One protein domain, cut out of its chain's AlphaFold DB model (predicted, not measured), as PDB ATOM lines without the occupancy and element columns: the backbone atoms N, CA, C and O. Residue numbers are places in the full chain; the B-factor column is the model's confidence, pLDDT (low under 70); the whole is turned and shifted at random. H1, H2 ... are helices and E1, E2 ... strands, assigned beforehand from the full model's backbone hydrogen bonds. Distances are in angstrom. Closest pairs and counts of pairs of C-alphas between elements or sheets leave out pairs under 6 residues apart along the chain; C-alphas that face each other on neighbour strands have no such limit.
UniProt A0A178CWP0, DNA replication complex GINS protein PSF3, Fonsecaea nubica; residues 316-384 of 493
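What this domain is: This is residues 316 to 384 of the 493 residues of the protein "DNA replication complex GINS protein PSF3" of Fonsecaea nubica (UniProt A0A178CWP0). A small three-strand antiparallel sheet, in the order E2, E1, E3, has the helix H3 over one face. H1 lies beyond one end of the sheet, while the short helix H2 lies by the edge strand E2, and a long loop joins H3 to E3. The 69 printed residues hold three named helices and three named strands, H1, E1, H2, E2, H3, E3 along the chain, of mixed class. The whole is only just compact, close to loose, with a radius of gyration of the C-alphas of 13.0 A and spans of 35 by 31 by 21 A.

Where its parts are: H1, residues 318 to 324, begins with C-alpha 318 at (56.931, -9.860, -1.954) and is 10.0 A long. E1, residues 327 to 332, is 15.2 A long. H2 is residues 339 to 343, 8.0 A, and E2 is residues 355 to 359, 13.2 A. H3, residues 360 to 368, is 12.0 A long. E3, residues 380 to 382, is 6.5 A long and ends with C-alpha 382 at (38.452, -13.963, -16.954).

How they stand to each other: E1 is antiparallel to E2, with N 328 and O 358 2.8 A apart, and to E3, with N 331 and O 381 2.8 A apart. H3 is on the sheet at a height of 7.5 A, over E1 and E3; it runs along the strands, only just, at 28 degrees to E1 on the local plane. The closest C-alphas of H3 and E3 are those of Ala 367 and Val 380, 4.8 A apart. E2, H3 and E3 form a split strand-helix-strand unit, two strands of one sheet that are not neighbours, joined through a helix, with E1 between them in the sheet; its crossover is right-handed. H2 only grazes the sheet with residues 342 to 343. H1 is not on the sheet; it is close to but not clearly touching H3, with C-alphas 324 and 360 5.1 A apart. Every O i to N i+4 pair is within hydrogen-bond range in H1, 4 of 5 in H3 and 0 of 1 in H2, where 2 of 2 O i to N i+3 pairs are.

The domain as a whole: The farthest C-alphas, Val 318 and Pro 374, are 37.5 A apart. The printed part has no cut. The links H2 to E2 and H3 to E3 are long. Residues 371 to 376 have pLDDT under 70.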
ATOM      1  N   TYR A 316      59.984  -5.909  -6.900       88.94
ATOM      2  CA  TYR A 316      60.715  -6.346  -5.705       88.94
ATOM      3  C   TYR A 316      59.836  -6.464  -4.443       88.94
ATOM      4  O   TYR A 316      60.362  -6.703  -3.358       88.94
ATOM      5  N   ASP A 317      58.521  -6.267  -4.562       89.06
ATOM      6  CA  ASP A 317      57.558  -6.395  -3.467       89.06
ATOM      7  C   ASP A 317      57.044  -7.840  -3.369       89.06
ATOM      8  O   ASP A 317      56.448  -8.388  -4.300       89.06
ATOM      9  N   VAL A 318      57.292  -8.464  -2.219       91.38
ATOM     10  CA  VAL A 318      56.931  -9.860  -1.954       91.38
ATOM     11  C   VAL A 318      55.417 -10.026  -1.817       91.38
ATOM     12  O   VAL A 318      54.881 -11.011  -2.321       91.38
ATOM     13  N   ASP A 319      54.716  -9.063  -1.213       90.12
ATOM     14  CA  ASP A 319      53.258  -9.132  -1.038       90.12
ATOM     15  C   ASP A 319      52.545  -9.013  -2.393       90.12
ATOM     16  O   ASP A 319      51.530  -9.667  -2.645       90.12
ATOM     17  N   ALA A 320      53.125  -8.233  -3.308       89.88
ATOM     18  CA  ALA A 320      52.640  -8.085  -4.673       89.88
ATOM     19  C   ALA A 320      52.828  -9.381  -5.494       89.88
ATOM     20  O   ALA A 320      51.886  -9.839  -6.140       89.88
ATOM     21  N   ILE A 321      53.994 -10.038  -5.386       91.88
ATOM     22  CA  ILE A 321      54.256 -11.357  -6.001       91.88
ATOM     23  C   ILE A 321      53.313 -12.435  -5.435       91.88
ATOM     24  O   ILE A 321      52.784 -13.252  -6.191       91.88
ATOM     25  N   LEU A 322      53.075 -12.437  -4.119       91.75
ATOM     26  CA  LEU A 322      52.134 -13.359  -3.477       91.75
ATOM     27  C   LEU A 322      50.689 -13.104  -3.933       91.75
ATOM     28  O   LEU A 322      49.967 -14.064  -4.207       91.75
ATOM     29  N   THR A 323      50.291 -11.841  -4.103       92.06
ATOM     30  CA  THR A 323      48.974 -11.459  -4.645       92.06
ATOM     31  C   THR A 323      48.783 -11.963  -6.079       92.06
ATOM     32  O   THR A 323      47.809 -12.662  -6.355       92.06
ATOM     33  N   ASP A 324      49.732 -11.691  -6.978       91.00
ATOM     34  CA  ASP A 324      49.666 -12.124  -8.384       91.00
ATOM     35  C   ASP A 324      49.793 -13.662  -8.545       91.00
ATOM     36  O   ASP A 324      49.461 -14.209  -9.602       91.00
ATOM     37  N   SER A 325      50.224 -14.388  -7.502       91.81
ATOM     38  CA  SER A 325      50.220 -15.862  -7.461       91.81
ATOM     39  C   SER A 325      48.842 -16.484  -7.186       91.81
ATOM     40  O   SER A 325      48.657 -17.684  -7.415       91.81
ATOM     41  N   GLN A 326      47.870 -15.690  -6.722       92.50
ATOM     42  CA  GLN A 326      46.522 -16.155  -6.399       92.50
ATOM     43  C   GLN A 326      45.805 -16.706  -7.640       92.50
ATOM     44  O   GLN A 326      45.949 -16.197  -8.753       92.50
ATOM     45  N   LYS A 327      45.002 -17.756  -7.439       92.62
ATOM     46  CA  LYS A 327      44.186 -18.368  -8.494       92.62
ATOM     47  C   LYS A 327      43.048 -17.453  -8.956       92.62
ATOM     48  O   LYS A 327      42.312 -16.904  -8.134       92.62
ATOM     49  N   LEU A 328      42.874 -17.382 -10.270       92.94
ATOM     50  CA  LEU A 328      41.832 -16.656 -10.983       92.94
ATOM     51  C   LEU A 328      41.111 -17.629 -11.940       92.94
ATOM     52  O   LEU A 328      41.788 -18.270 -12.751       92.94
ATOM     53  N   PRO A 329      39.773 -17.771 -11.873       94.38
ATOM     54  CA  PRO A 329      39.050 -18.639 -12.795       94.38
ATOM     55  C   PRO A 329      39.107 -18.079 -14.222       94.38
ATOM     56  O   PRO A 329      38.714 -16.939 -14.480       94.38
ATOM     57  N   CYS A 330      39.610 -18.893 -15.145       94.06
ATOM     58  CA  CYS A 330      39.837 -18.545 -16.544       94.06
ATOM     59  C   CYS A 330      38.993 -19.449 -17.455       94.06
ATOM     60  O   CYS A 330      38.947 -20.664 -17.253       94.06
ATOM     61  N   THR A 331      38.354 -18.883 -18.477       94.06
ATOM     62  CA  THR A 331      37.629 -19.618 -19.522       94.06
ATOM     63  C   THR A 331      38.365 -19.506 -20.845       94.06
ATOM     64  O   THR A 331      38.506 -18.411 -21.383       94.06
ATOM     65  N   PHE A 332      38.839 -20.627 -21.386       92.56
ATOM     66  CA  PHE A 332      39.460 -20.650 -22.713       92.56
ATOM     67  C   PHE A 332      38.383 -20.521 -23.795       92.56
ATOM     68  O   PHE A 332      37.415 -21.278 -23.787       92.56
ATOM     69  N   GLU A 333      38.538 -19.590 -24.738       90.88
ATOM     70  CA  GLU A 333      37.575 -19.405 -25.845       90.88
ATOM     71  C   GLU A 333      37.967 -20.201 -27.102       90.88
ATOM     72  O   GLU A 333      37.173 -20.343 -28.029       90.88
ATOM     73  N   LEU A 334      39.191 -20.739 -27.125       88.50
ATOM     74  CA  LEU A 334      39.808 -21.420 -28.260       88.50
ATOM     75  C   LEU A 334      40.357 -22.792 -27.847       88.50
ATOM     76  O   LEU A 334      40.795 -22.977 -26.712       88.50
ATOM     77  N   ASP A 335      40.389 -23.734 -28.791       90.44
ATOM     78  CA  ASP A 335      41.088 -25.010 -28.615       90.44
ATOM     79  C   ASP A 335      42.611 -24.770 -28.624       90.44
ATOM     80  O   ASP A 335      43.159 -24.305 -29.627       90.44
ATOM     81  N   VAL A 336      43.317 -25.099 -27.532       88.12
ATOM     82  CA  VAL A 336      44.773 -24.879 -27.416       88.12
ATOM     83  C   VAL A 336      45.528 -26.209 -27.277       88.12
ATOM     84  O   VAL A 336      45.443 -26.865 -26.231       88.12
ATOM     85  N   PRO A 337      46.275 -26.648 -28.313       90.25
ATOM     86  CA  PRO A 337      46.968 -27.933 -28.303       90.25
ATOM     87  C   PRO A 337      48.171 -27.943 -27.353       90.25
ATOM     88  O   PRO A 337      48.851 -26.937 -27.164       90.25
ATOM     89  N   GLY A 338      48.445 -29.102 -26.750       87.12
ATOM     90  CA  GLY A 338      49.602 -29.335 -25.876       87.12
ATOM     91  C   GLY A 338      49.497 -28.751 -24.460       87.12
ATOM     92  O   GLY A 338      50.193 -29.233 -23.566       87.12
ATOM     93  N   LEU A 339      48.611 -27.777 -24.214       87.69
ATOM     94  CA  LEU A 339      48.412 -27.172 -22.889       87.69
ATOM     95  C   LEU A 339      47.575 -28.017 -21.913       87.69
ATOM     96  O   LEU A 339      47.397 -27.606 -20.768       87.69
ATOM     97  N   GLY A 340      47.088 -29.200 -22.305       88.50
ATOM     98  CA  GLY A 340      46.196 -30.034 -21.484       88.50
ATOM     99  C   GLY A 340      46.725 -30.389 -20.087       88.50
ATOM    100  O   GLY A 340      45.937 -30.725 -19.209       88.50
ATOM    101  N   TYR A 341      48.030 -30.240 -19.827       90.00
ATOM    102  CA  TYR A 341      48.604 -30.359 -18.482       90.00
ATOM    103  C   TYR A 341      48.022 -29.356 -17.464       90.00
ATOM    104  O   TYR A 341      48.043 -29.644 -16.270       90.00
ATOM    105  N   LEU A 342      47.474 -28.218 -17.912       87.19
ATOM    106  CA  LEU A 342      46.751 -27.257 -17.062       87.19
ATOM    107  C   LEU A 342      45.410 -27.820 -16.546       87.19
ATOM    108  O   LEU A 342      44.962 -27.436 -15.472       87.19
ATOM    109  N   ASP A 343      44.820 -28.764 -17.284       86.50
ATOM    110  CA  ASP A 343      43.584 -29.501 -16.966       86.50
ATOM    111  C   ASP A 343      43.892 -30.914 -16.406       86.50
ATOM    112  O   ASP A 343      43.046 -31.802 -16.360       86.50
ATOM    113  N   GLY A 344      45.156 -31.180 -16.042       86.06
ATOM    114  CA  GLY A 344      45.638 -32.499 -15.600       86.06
ATOM    115  C   GLY A 344      45.813 -33.548 -16.714       86.06
ATOM    116  O   GLY A 344      46.366 -34.620 -16.467       86.06
ATOM    117  N   ASN A 345      45.415 -33.243 -17.950       86.94
ATOM    118  CA  ASN A 345      45.509 -34.115 -19.120       86.94
ATOM    119  C   ASN A 345      46.830 -33.892 -19.888       86.94
ATOM    120  O   ASN A 345      46.873 -33.226 -20.927       86.94
ATOM    121  N   ALA A 346      47.938 -34.407 -19.351       84.38
ATOM    122  CA  ALA A 346      49.278 -34.190 -19.903       84.38
ATOM    123  C   ALA A 346      49.403 -34.635 -21.380       84.38
ATOM    124  O   ALA A 346      49.239 -35.808 -21.706       84.38
ATOM    125  N   GLY A 347      49.731 -33.687 -22.266       81.19
ATOM    126  CA  GLY A 347      49.811 -33.899 -23.720       81.19
ATOM    127  C   GLY A 347      48.489 -33.706 -24.478       81.19
ATOM    128  O   GLY A 347      48.491 -33.733 -25.707       81.19
ATOM    129  N   GLY A 348      47.375 -33.478 -23.777       89.12
ATOM    130  CA  GLY A 348      46.081 -33.176 -24.383       89.12
ATOM    131  C   GLY A 348      45.959 -31.753 -24.942       89.12
ATOM    132  O   GLY A 348      46.776 -30.867 -24.680       89.12
ATOM    133  N   THR A 349      44.878 -31.533 -25.688       90.56
ATOM    134  CA  THR A 349      44.405 -30.216 -26.143       90.56
ATOM    135  C   THR A 349      43.353 -29.699 -25.161       90.56
ATOM    136  O   THR A 349      42.403 -30.425 -24.863       90.56
ATOM    137  N   ILE A 350      43.503 -28.462 -24.672       91.69
ATOM    138  CA  ILE A 350      42.425 -27.759 -23.953       91.69
ATOM    139  C   ILE A 350      41.346 -27.406 -24.975       91.69
ATOM    140  O   ILE A 350      41.688 -26.985 -26.078       91.69
ATOM    141  N   LYS A 351      40.069 -27.564 -24.622       91.00
ATOM    142  CA  LYS A 351      38.950 -27.204 -25.499       91.00
ATOM    143  C   LYS A 351      38.429 -25.795 -25.221       91.00
ATOM    144  O   LYS A 351      38.463 -25.326 -24.081       91.00
ATOM    145  N   ALA A 352      37.856 -25.172 -26.243       91.69
ATOM    146  CA  ALA A 352      37.003 -24.004 -26.078       91.69
ATOM    147  C   ALA A 352      35.870 -24.299 -25.071       91.69
ATOM    148  O   ALA A 352      35.243 -25.362 -25.094       91.69
ATOM    149  N   GLY A 353      35.623 -23.356 -24.164       90.62
ATOM    150  CA  GLY A 353      34.683 -23.476 -23.051       90.62
ATOM    151  C   GLY A 353      35.249 -24.118 -21.776       90.62
ATOM    152  O   GLY A 353      34.575 -24.062 -20.744       90.62
ATOM    153  N   THR A 354      36.460 -24.696 -21.783       93.44
ATOM    154  CA  THR A 354      37.051 -25.275 -20.562       93.44
ATOM    155  C   THR A 354      37.370 -24.179 -19.534       93.44
ATOM    156  O   THR A 354      38.047 -23.191 -19.837       93.44
ATOM    157  N   LYS A 355      36.888 -24.372 -18.298       94.00
ATOM    158  CA  LYS A 355      37.167 -23.527 -17.125       94.00
ATOM    159  C   LYS A 355      38.391 -24.070 -16.376       94.00
ATOM    160  O   LYS A 355      38.351 -25.219 -15.945       94.00
ATOM    161  N   ILE A 356      39.437 -23.265 -16.178       93.19
ATOM    162  CA  ILE A 356      40.659 -23.649 -15.445       93.19
ATOM    163  C   ILE A 356      41.065 -22.529 -14.477       93.19
ATOM    164  O   ILE A 356      41.070 -21.357 -14.845       93.19
ATOM    165  N   ASP A 357      41.453 -22.876 -13.248       94.06
ATOM    166  CA  ASP A 357      42.066 -21.933 -12.303       94.06
ATOM    167  C   ASP A 357      43.543 -21.693 -12.659       94.06
ATOM    168  O   ASP A 357      44.395 -22.547 -12.382       94.06
ATOM    169  N   LEU A 358      43.877 -20.521 -13.199       93.38
ATOM    170  CA  LEU A 358      45.264 -20.125 -13.476       93.38
ATOM    171  C   LEU A 358      45.759 -19.099 -12.439       93.38
ATOM    172  O   LEU A 358      44.949 -18.352 -11.893       93.38
ATOM    173  N   PRO A 359      47.072 -19.009 -12.157       94.00
ATOM    174  CA  PRO A 359      47.628 -17.883 -11.406       94.00
ATOM    175  C   PRO A 359      47.332 -16.554 -12.113       94.00
ATOM    176  O   PRO A 359      47.423 -16.482 -13.343       94.00
ATOM    177  N   MET A 360      47.025 -15.499 -11.355       91.50
ATOM    178  CA  MET A 360      46.652 -14.192 -11.909       91.50
ATOM    179  C   MET A 360      47.694 -13.649 -12.898       91.50
ATOM    180  O   MET A 360      47.312 -13.244 -13.995       91.50
ATOM    181  N   TRP A 361      48.993 -13.721 -12.581       92.38
ATOM    182  CA  TRP A 361      50.057 -13.261 -13.492       92.38
ATOM    183  C   TRP A 361      50.019 -13.927 -14.879       92.38
ATOM    184  O   TRP A 361      50.450 -13.318 -15.855       92.38
ATOM    185  N   LEU A 362      49.492 -15.153 -14.989       91.44
ATOM    186  CA  LEU A 362      49.322 -15.856 -16.262       91.44
ATOM    187  C   LEU A 362      47.974 -15.513 -16.911       91.44
ATOM    188  O   LEU A 362      47.936 -15.167 -18.090       91.44
ATOM    189  N   GLY A 363      46.880 -15.571 -16.143       90.62
ATOM    190  CA  GLY A 363      45.528 -15.293 -16.642       90.62
ATOM    191  C   GLY A 363      45.388 -13.887 -17.233       90.62
ATOM    192  O   GLY A 363      44.871 -13.734 -18.340       90.62
ATOM    193  N   VAL A 364      45.935 -12.869 -16.554       88.38
ATOM    194  CA  VAL A 364      45.950 -11.473 -17.033       88.38
ATOM    195  C   VAL A 364      46.671 -11.369 -18.384       88.38
ATOM    196  O   VAL A 364      46.162 -10.737 -19.307       88.38
ATOM    197  N   MET A 365      47.829 -12.019 -18.534       88.19
ATOM    198  CA  MET A 365      48.604 -11.982 -19.780       88.19
ATOM    199  C   MET A 365      47.882 -12.694 -20.930       88.19
ATOM    200  O   MET A 365      47.843 -12.162 -22.036       88.19
ATOM    201  N   LEU A 366      47.257 -13.851 -20.682       88.38
ATOM    202  CA  LEU A 366      46.497 -14.585 -21.705       88.38
ATOM    203  C   LEU A 366      45.209 -13.862 -22.139       88.38
ATOM    204  O   LEU A 366      44.806 -13.989 -23.294       88.38
ATOM    205  N   ALA A 367      44.585 -13.082 -21.251       87.00
ATOM    206  CA  ALA A 367      43.393 -12.294 -21.569       87.00
ATOM    207  C   ALA A 367      43.704 -10.990 -22.328       87.00
ATOM    208  O   ALA A 367      42.919 -10.564 -23.177       87.00
ATOM    209  N   VAL A 368      44.857 -10.367 -22.052       84.19
ATOM    210  CA  VAL A 368      45.364  -9.198 -22.799       84.19
ATOM    211  C   VAL A 368      45.983  -9.609 -24.146       84.19
ATOM    212  O   VAL A 368      45.968  -8.827 -25.094       84.19
ATOM    213  N   SER A 369      46.492 -10.840 -24.257       80.38
ATOM    214  CA  SER A 369      47.098 -11.403 -25.470       80.38
ATOM    215  C   SER A 369      46.071 -11.703 -26.575       80.38
ATOM    216  O   SER A 369      45.739 -12.858 -26.853       80.38
ATOM    217  N   THR A 370      45.615 -10.667 -27.277       73.25
ATOM    218  CA  THR A 370      44.995 -10.820 -28.604       73.25
ATOM    219  C   THR A 370      46.023 -11.308 -29.624       73.25
ATOM    220  O   THR A 370      47.154 -10.822 -29.641       73.25
ATOM    221  N   GLY A 371      45.631 -12.233 -30.502       64.88
ATOM    222  CA  GLY A 371      46.510 -12.731 -31.563       64.88
ATOM    223  C   GLY A 371      46.905 -11.650 -32.579       64.88
ATOM    224  O   GLY A 371      46.197 -10.663 -32.759       64.88
ATOM    225  N   ASN A 372      48.018 -11.862 -33.292       68.50
ATOM    226  CA  ASN A 372      48.588 -10.903 -34.255       68.50
ATOM    227  C   ASN A 372      47.689 -10.586 -35.477       68.50
ATOM    228  O   ASN A 372      48.082  -9.792 -36.330       68.50
ATOM    229  N   THR A 373      46.517 -11.211 -35.605       67.88
ATOM    230  CA  THR A 373      45.545 -10.968 -36.675       67.88
ATOM    231  C   THR A 373      44.449  -9.990 -36.222       67.88
ATOM    232  O   THR A 373      43.826 -10.206 -35.180       67.88
ATOM    233  N   PRO A 374      44.140  -8.930 -36.998       61.28
ATOM    234  CA  PRO A 374      43.007  -8.056 -36.705       61.28
ATOM    235  C   PRO A 374      41.697  -8.854 -36.621       61.28
ATOM    236  O   PRO A 374      41.348  -9.570 -37.556       61.28
ATOM    237  N   GLY A 375      40.979  -8.741 -35.500       67.69
ATOM    238  CA  GLY A 375      39.751  -9.509 -35.247       67.69
ATOM    239  C   GLY A 375      39.955 -10.907 -34.640       67.69
ATOM    240  O   GLY A 375      38.992 -11.673 -34.563       67.69
ATOM    241  N   ALA A 376      41.169 -11.252 -34.191       68.38
ATOM    242  CA  ALA A 376      41.394 -12.442 -33.371       68.38
ATOM    243  C   ALA A 376      40.462 -12.468 -32.142       68.38
ATOM    244  O   ALA A 376      40.271 -11.450 -31.473       68.38
ATOM    245  N   GLN A 377      39.909 -13.644 -31.834       70.69
ATOM    246  CA  GLN A 377      39.194 -13.870 -30.574       70.69
ATOM    247  C   GLN A 377      40.173 -13.788 -29.391       70.69
ATOM    248  O   GLN A 377      41.392 -13.899 -29.577       70.69
ATOM    249  N   ARG A 378      39.662 -13.595 -28.169       83.31
ATOM    250  CA  ARG A 378      40.514 -13.648 -26.973       83.31
ATOM    251  C   ARG A 378      40.929 -15.099 -26.738       83.31
ATOM    252  O   ARG A 378      40.198 -16.025 -27.066       83.31
ATOM    253  N   LEU A 379      42.123 -15.317 -26.191       85.00
ATOM    254  CA  LEU A 379      42.569 -16.676 -25.862       85.00
ATOM    255  C   LEU A 379      41.875 -17.162 -24.579       85.00
ATOM    256  O   LEU A 379      41.435 -18.310 -24.493       85.00
ATOM    257  N   VAL A 380      41.731 -16.251 -23.611       90.62
ATOM    258  CA  VAL A 380      41.091 -16.469 -22.311       90.62
ATOM    259  C   VAL A 380      40.158 -15.300 -21.976       90.62
ATOM    260  O   VAL A 380      40.558 -14.138 -22.058       90.62
ATOM    261  N   THR A 381      38.945 -15.606 -21.519       91.06
ATOM    262  CA  THR A 381      38.118 -14.705 -20.703       91.06
ATOM    263  C   THR A 381      38.355 -14.961 -19.214       91.06
ATOM    264  O   THR A 381      38.662 -16.076 -18.794       91.06
ATOM    265  N   LEU A 382      38.236 -13.911 -18.400       92.12
ATOM    266  CA  LEU A 382      38.452 -13.963 -16.954       92.12
ATOM    267  C   LEU A 382      37.120 -13.778 -16.224       92.12
ATOM    268  O   LEU A 382      36.274 -13.002 -16.668       92.12
ATOM    269  N   ASP A 383      36.962 -14.468 -15.098       92.50
ATOM    270  CA  ASP A 383      35.793 -14.403 -14.214       92.50
ATOM    271  C   ASP A 383      36.215 -13.886 -12.823       92.50
ATOM    272  O   ASP A 383      37.402 -13.894 -12.473       92.50
ATOM    273  N   PHE A 384      35.265 -13.426 -12.007       91.44
ATOM    274  CA  PHE A 384      35.574 -12.894 -10.675       91.44
ATOM    275  C   PHE A 384      36.085 -14.011  -9.741       91.44
ATOM    276  O   PHE A 384      35.408 -15.035  -9.561       91.44
TER     277      PHE A 384